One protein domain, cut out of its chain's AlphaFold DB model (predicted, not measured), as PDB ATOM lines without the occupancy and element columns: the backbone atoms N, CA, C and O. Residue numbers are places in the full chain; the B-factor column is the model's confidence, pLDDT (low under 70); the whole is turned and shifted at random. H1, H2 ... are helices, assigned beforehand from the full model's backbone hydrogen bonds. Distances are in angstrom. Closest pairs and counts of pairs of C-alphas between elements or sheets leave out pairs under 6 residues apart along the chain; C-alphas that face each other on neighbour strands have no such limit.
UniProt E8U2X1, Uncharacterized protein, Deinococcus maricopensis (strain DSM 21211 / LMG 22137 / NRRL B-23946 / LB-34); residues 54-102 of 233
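What this domain is: This is residues 54 to 102 of the 233 residues of an uncharacterized protein of Deinococcus maricopensis (strain DSM 21211 / LMG 22137 / NRRL B-23946 / LB-34) (UniProt E8U2X1). What shape appears first? A longer helix, H1, is crossed about perpendicularly by a short one, H2, and a long loop, residues 69 to 91, swings out past the last residues of H1 and folds back to H2. What is it made of? The printed part has 49 residues with two named helices, H1 then H2, and no named strand; the class is all helix, though under half of the residues, 23, are in named elements. It is compact, with a radius of gyration of the C-alphas of 10.4 A and spans of 28 by 21 by 15 A.

How they stand to each other: How does H1, residues 54 to 68, stand to H2, residues 92 to 99? They touch, about perpendicular at 83 degrees; the closest C-alphas, those of Thr 59 and Phe 98, are 5.6 A apart. And their backbones? In both, every O i to N i+4 pair is within hydrogen-bond range.

Where its parts are: Where does H1 begin? C-alpha 54 is at (145.060, 147.696, 125.931), and H1 measures 21.0 A from first to last C-alpha. Where does H2 end? C-alpha 99 is at (153.106, 154.402, 117.113), and H2 measures 10.5 A.

The domain as a whole: How large is it? The two C-alphas farthest apart, those of Asp 71 and Arg 102, are 29.2 A apart. What of links and confidence? The printed part has no cut, the link from H1 to H2 is long, and pLDDT is under 70 at residues 70 to 81 and 101.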
ATOM      1  N   GLU A  54     143.609 147.804 125.754       78.31
ATOM      2  CA  GLU A  54     145.060 147.696 125.931       78.31
ATOM      3  C   GLU A  54     145.773 148.847 125.211       78.31
ATOM      4  O   GLU A  54     146.568 149.557 125.823       78.31
ATOM      5  N   ASP A  55     145.405 149.119 123.963       75.12
ATOM      6  CA  ASP A  55     145.939 150.213 123.154       75.12
ATOM      7  C   ASP A  55     145.607 151.572 123.763       75.12
ATOM      8  O   ASP A  55     146.439 152.479 123.762       75.12
ATOM      9  N   ALA A  56     144.397 151.722 124.313       75.44
ATOM     10  CA  ALA A  56     144.003 152.929 125.029       75.44
ATOM     11  C   ALA A  56     144.881 153.147 126.274       75.44
ATOM     12  O   ALA A  56     145.359 154.260 126.494       75.44
ATOM     13  N   ALA A  57     145.151 152.087 127.044       80.31
ATOM     14  CA  ALA A  57     146.020 152.153 128.217       80.31
ATOM     15  C   ALA A  57     147.484 152.441 127.845       80.31
ATOM     16  O   ALA A  57     148.134 153.263 128.492       80.31
ATOM     17  N   ILE A  58     148.003 151.814 126.784       81.38
ATOM     18  CA  ILE A  58     149.346 152.082 126.250       81.38
ATOM     19  C   ILE A  58     149.438 153.531 125.763       81.38
ATOM     20  O   ILE A  58     150.388 154.233 126.105       81.38
ATOM     21  N   THR A  59     148.428 154.010 125.034       79.56
ATOM     22  CA  THR A  59     148.353 155.396 124.557       79.56
ATOM     23  C   THR A  59     148.366 156.380 125.716       79.56
ATOM     24  O   THR A  59     149.157 157.320 125.713       79.56
ATOM     25  N   GLU A  60     147.537 156.159 126.735       80.31
ATOM     26  CA  GLU A  60     147.511 157.005 127.926       80.31
ATOM     27  C   GLU A  60     148.869 157.013 128.638       80.31
ATOM     28  O   GLU A  60     149.383 158.081 128.971       80.31
ATOM     29  N   LYS A  61     149.496 155.840 128.795       82.19
ATOM     30  CA  LYS A  61     150.810 155.688 129.431       82.19
ATOM     31  C   LYS A  61     151.911 156.440 128.677       82.19
ATOM     32  O   LYS A  61     152.662 157.193 129.295       82.19
ATOM     33  N   VAL A  62     152.001 156.269 127.355       81.00
ATOM     34  CA  VAL A  62     153.013 156.943 126.524       81.00
ATOM     35  C   VAL A  62     152.772 158.450 126.484       81.00
ATOM     36  O   VAL A  62     153.712 159.223 126.652       81.00
ATOM     37  N   MET A  63     151.524 158.896 126.339       79.69
ATOM     38  CA  MET A  63     151.202 160.327 126.320       79.69
ATOM     39  C   MET A  63     151.480 160.998 127.666       79.69
ATOM     40  O   MET A  63     152.028 162.099 127.692       79.69
ATOM     41  N   ALA A  64     151.156 160.340 128.783       79.62
ATOM     42  CA  ALA A  64     151.495 160.835 130.114       79.62
ATOM     43  C   ALA A  64     153.012 161.006 130.271       79.62
ATOM     44  O   ALA A  64     153.460 162.042 130.759       79.62
ATOM     45  N   ALA A  65     153.796 160.041 129.786       79.88
ATOM     46  CA  ALA A  65     155.249 160.128 129.790       79.88
ATOM     47  C   ALA A  65     155.782 161.271 128.916       79.88
ATOM     48  O   ALA A  65     156.673 161.999 129.343       79.88
ATOM     49  N   LEU A  66     155.229 161.469 127.715       77.50
ATOM     50  CA  LEU A  66     155.635 162.564 126.830       77.50
ATOM     51  C   LEU A  66     155.327 163.937 127.428       77.50
ATOM     52  O   LEU A  66     156.121 164.857 127.261       77.50
ATOM     53  N   VAL A  67     154.210 164.075 128.146       77.25
ATOM     54  CA  VAL A  67     153.866 165.316 128.854       77.25
ATOM     55  C   VAL A  67     154.777 165.550 130.052       77.25
ATOM     56  O   VAL A  67     155.272 166.661 130.214       77.25
ATOM     57  N   ASP A  68     155.002 164.527 130.878       78.62
ATOM     58  CA  ASP A  68     155.864 164.622 132.062       78.62
ATOM     59  C   ASP A  68     157.310 164.958 131.681       78.62
ATOM     60  O   ASP A  68     157.976 165.757 132.335       78.62
ATOM     61  N   LYS A  69     157.778 164.388 130.567       74.31
ATOM     62  CA  LYS A  69     159.158 164.504 130.097       74.31
ATOM     63  C   LYS A  69     159.369 165.559 129.021       74.31
ATOM     64  O   LYS A  69     160.495 165.697 128.558       74.31
ATOM     65  N   ALA A  70     158.346 166.330 128.653       69.12
ATOM     66  CA  ALA A  70     158.420 167.318 127.574       69.12
ATOM     67  C   ALA A  70     159.622 168.273 127.715       69.12
ATOM     68  O   ALA A  70     160.322 168.527 126.739       69.12
ATOM     69  N   ASP A  71     159.906 168.734 128.937       65.38
ATOM     70  CA  ASP A  71     161.022 169.648 129.214       65.38
ATOM     71  C   ASP A  71     162.398 168.945 129.183       65.38
ATOM     72  O   ASP A  71     163.406 169.562 128.835       65.38
ATOM     73  N   GLU A  72     162.460 167.649 129.515       66.38
ATOM     74  CA  GLU A  72     163.693 166.839 129.529       66.38
ATOM     75  C   GLU A  72     164.071 166.316 128.133       66.38
ATOM     76  O   GLU A  72     165.246 166.093 127.839       66.38
ATOM     77  N   LEU A  73     163.075 166.117 127.267       61.75
ATOM     78  CA  LEU A  73     163.242 165.568 125.920       61.75
ATOM     79  C   LEU A  73     163.727 166.599 124.899       61.75
ATOM     80  O   LEU A  73     164.112 166.224 123.792       61.75
ATOM     81  N   GLY A  74     163.732 167.884 125.265       63.44
ATOM     82  CA  GLY A  74     164.017 168.975 124.343       63.44
ATOM     83  C   GLY A  74     162.943 169.116 123.262       63.44
ATOM     84  O   GLY A  74     161.822 168.626 123.395       63.44
ATOM     85  N   ALA A  75     163.276 169.814 122.175       59.12
ATOM     86  CA  ALA A  75     162.371 169.926 121.038       59.12
ATOM     87  C   ALA A  75     162.165 168.539 120.415       59.12
ATOM     88  O   ALA A  75     163.107 167.943 119.887       59.12
ATOM     89  N   LEU A  76     160.930 168.038 120.473       60.94
ATOM     90  CA  LEU A  76     160.537 166.863 119.706       60.94
ATOM     91  C   LEU A  76     160.829 167.139 118.221       60.94
ATOM     92  O   LEU A  76     160.620 168.271 117.771       60.94
ATOM     93  N   PRO A  77     161.323 166.148 117.459       56.75
ATOM     94  CA  PRO A  77     161.510 166.322 116.028       56.75
ATOM     95  C   PRO A  77     160.183 166.758 115.402       56.75
ATOM     96  O   PRO A  77     159.159 166.101 115.581       56.75
ATOM     97  N   THR A  78     160.200 167.890 114.696       52.00
ATOM     98  CA  THR A  78     159.042 168.363 113.921       52.00
ATOM     99  C   THR A  78     158.840 167.514 112.670       52.00
ATOM    100  O   THR A  78     157.724 167.406 112.164       52.00
ATOM    101  N   ASP A  79     159.922 166.876 112.213       44.62
ATOM    102  CA  ASP A  79     159.996 166.162 110.952       44.62
ATOM    103  C   ASP A  79     160.483 164.727 111.225       44.62
ATOM    104  O   ASP A  79     161.638 164.505 111.597       44.62
ATOM    105  N   GLY A  80     159.600 163.742 111.036       48.16
ATOM    106  CA  GLY A  80     159.912 162.311 111.168       48.16
ATOM    107  C   GLY A  80     159.260 161.613 112.373       48.16
ATOM    108  O   GLY A  80     158.643 162.262 113.215       48.16
ATOM    109  N   PRO A  81     159.337 160.268 112.438       62.78
ATOM    110  CA  PRO A  81     158.735 159.496 113.521       62.78
ATOM    111  C   PRO A  81     159.432 159.792 114.850       62.78
ATOM    112  O   PRO A  81     160.656 159.929 114.909       62.78
ATOM    113  N   LEU A  82     158.645 159.857 115.923       70.56
ATOM    114  CA  LEU A  82     159.167 160.070 117.266       70.56
ATOM    115  C   LEU A  82     160.076 158.886 117.651       70.56
ATOM    116  O   LEU A  82     159.596 157.751 117.669       70.56
ATOM    117  N   PRO A  83     161.372 159.101 117.942       79.56
ATOM    118  CA  PRO A  83     162.258 158.009 118.316       79.56
ATOM    119  C   PRO A  83     161.913 157.494 119.714       79.56
ATOM    120  O   PRO A  83     161.553 158.262 120.606       79.56
ATOM    121  N   TYR A  84     162.078 156.189 119.925       82.31
ATOM    122  CA  TYR A  84     161.951 155.607 121.256       82.31
ATOM    123  C   TYR A  84     162.993 156.196 122.216       82.31
ATOM    124  O   TYR A  84     164.172 156.318 121.876       82.31
ATOM    125  N   ASN A  85     162.570 156.492 123.445       80.31
ATOM    126  CA  ASN A  85     163.445 156.882 124.540       80.31
ATOM    127  C   ASN A  85     163.077 156.101 125.808       80.31
ATOM    128  O   ASN A  85     161.940 156.138 126.275       80.31
ATOM    129  N   ALA A  86     164.058 155.435 126.417       83.19
ATOM    130  CA  ALA A  86     163.857 154.702 127.666       83.19
ATOM    131  C   ALA A  86     163.394 155.604 128.830       83.19
ATOM    132  O   ALA A  86     162.736 155.129 129.756       83.19
ATOM    133  N   ALA A  87     163.680 156.911 128.772       77.94
ATOM    134  CA  ALA A  87     163.226 157.894 129.757       77.94
ATOM    135  C   ALA A  87     161.696 158.068 129.794       77.94
ATOM    136  O   ALA A  87     161.177 158.591 130.778       77.94
ATOM    137  N   TYR A  88     160.968 157.590 128.777       77.31
ATOM    138  CA  TYR A  88     159.504 157.573 128.773       77.31
ATOM    139  C   TYR A  88     158.908 156.612 129.817       77.31
ATOM    140  O   TYR A  88     157.705 156.629 130.046       77.31
ATOM    141  N   GLY A  89     159.698 155.723 130.432       81.62
ATOM    142  CA  GLY A  89     159.157 154.750 131.392       81.62
ATOM    143  C   GLY A  89     158.197 153.728 130.762       81.62
ATOM    144  O   GLY A  89     157.454 153.045 131.470       81.62
ATOM    145  N   VAL A  90     158.226 153.612 129.432       85.38
ATOM    146  CA  VAL A  90     157.556 152.569 128.651       85.38
ATOM    147  C   VAL A  90     158.597 151.684 127.978       85.38
ATOM    148  O   VAL A  90     159.720 152.113 127.684       85.38
ATOM    149  N   THR A  91     158.242 150.430 127.737       90.50
ATOM    150  CA  THR A  91     159.091 149.527 126.955       90.50
ATOM    151  C   THR A  91     159.112 149.957 125.487       90.50
ATOM    152  O   THR A  91     158.190 150.618 125.011       90.50
ATOM    153  N   GLN A  92     160.151 149.560 124.748       88.81
ATOM    154  CA  GLN A  92     160.208 149.805 123.305       88.81
ATOM    155  C   GLN A  92     159.004 149.187 122.581       88.81
ATOM    156  O   GLN A  92     158.434 149.830 121.712       88.81
ATOM    157  N   ALA A  93     158.564 147.996 122.996       87.06
ATOM    158  CA  ALA A  93     157.388 147.341 122.430       87.06
ATOM    159  C   ALA A  93     156.090 148.130 122.686       87.06
ATOM    160  O   ALA A  93     155.286 148.290 121.777       87.06
ATOM    161  N   GLU A  94     155.888 148.666 123.897       85.00
ATOM    162  CA  GLU A  94     154.741 149.546 124.197       85.00
ATOM    163  C   GLU A  94     154.793 150.838 123.371       85.00
ATOM    164  O   GLU A  94     153.765 151.320 122.905       85.00
ATOM    165  N   PHE A  95     155.985 151.399 123.169       83.31
ATOM    166  CA  PHE A  95     156.162 152.601 122.362       83.31
ATOM    167  C   PHE A  95     155.912 152.344 120.869       83.31
ATOM    168  O   PHE A  95     155.221 153.123 120.222       83.31
ATOM    169  N   GLU A  96     156.416 151.235 120.329       81.81
ATOM    170  CA  GLU A  96     156.115 150.789 118.964       81.81
ATOM    171  C   GLU A  96     154.612 150.522 118.795       81.81
ATOM    172  O   GLU A  96     154.025 150.948 117.804       81.81
ATOM    173  N   HIS A  97     153.960 149.921 119.793       76.81
ATOM    174  CA  HIS A  97     152.509 149.729 119.791       76.81
ATOM    175  C   HIS A  97     151.751 151.071 119.820       76.81
ATOM    176  O   HIS A  97     150.780 151.252 119.095       76.81
ATOM    177  N   PHE A  98     152.219 152.061 120.583       78.00
ATOM    178  CA  PHE A  98     151.659 153.418 120.549       78.00
ATOM    179  C   PHE A  98     151.797 154.093 119.175       78.00
ATOM    180  O   PHE A  98     150.884 154.802 118.751       78.00
ATOM    181  N   LEU A  99     152.913 153.880 118.471       75.62
ATOM    182  CA  LEU A  99     153.106 154.402 117.113       75.62
ATOM    183  C   LEU A  99     152.193 153.715 116.083       75.62
ATOM    184  O   LEU A  99     151.870 154.321 115.059       75.62
ATOM    185  N   HIS A 100     151.754 152.488 116.371       71.12
ATOM    186  CA  HIS A 100     150.938 151.649 115.494       71.12
ATOM    187  C   HIS A 100     149.709 151.090 116.240       71.12
ATOM    188  O   HIS A 100     149.616 149.881 116.459       71.12
ATOM    189  N   PRO A 101     148.758 151.947 116.662       65.25
ATOM    190  CA  PRO A 101     147.605 151.509 117.445       65.25
ATOM    191  C   PRO A 101     146.695 150.591 116.622       65.25
ATOM    192  O   PRO A 101     146.451 150.841 115.436       65.25
ATOM    193  N   ARG A 102     146.116 149.559 117.244       70.50
ATOM    194  CA  ARG A 102     145.175 148.670 116.560       70.50
ATOM    195  C   ARG A 102     143.793 149.295 116.587       70.50
ATOM    196  O   ARG A 102     143.128 149.429 117.613       70.50
TER     197      ARG A 102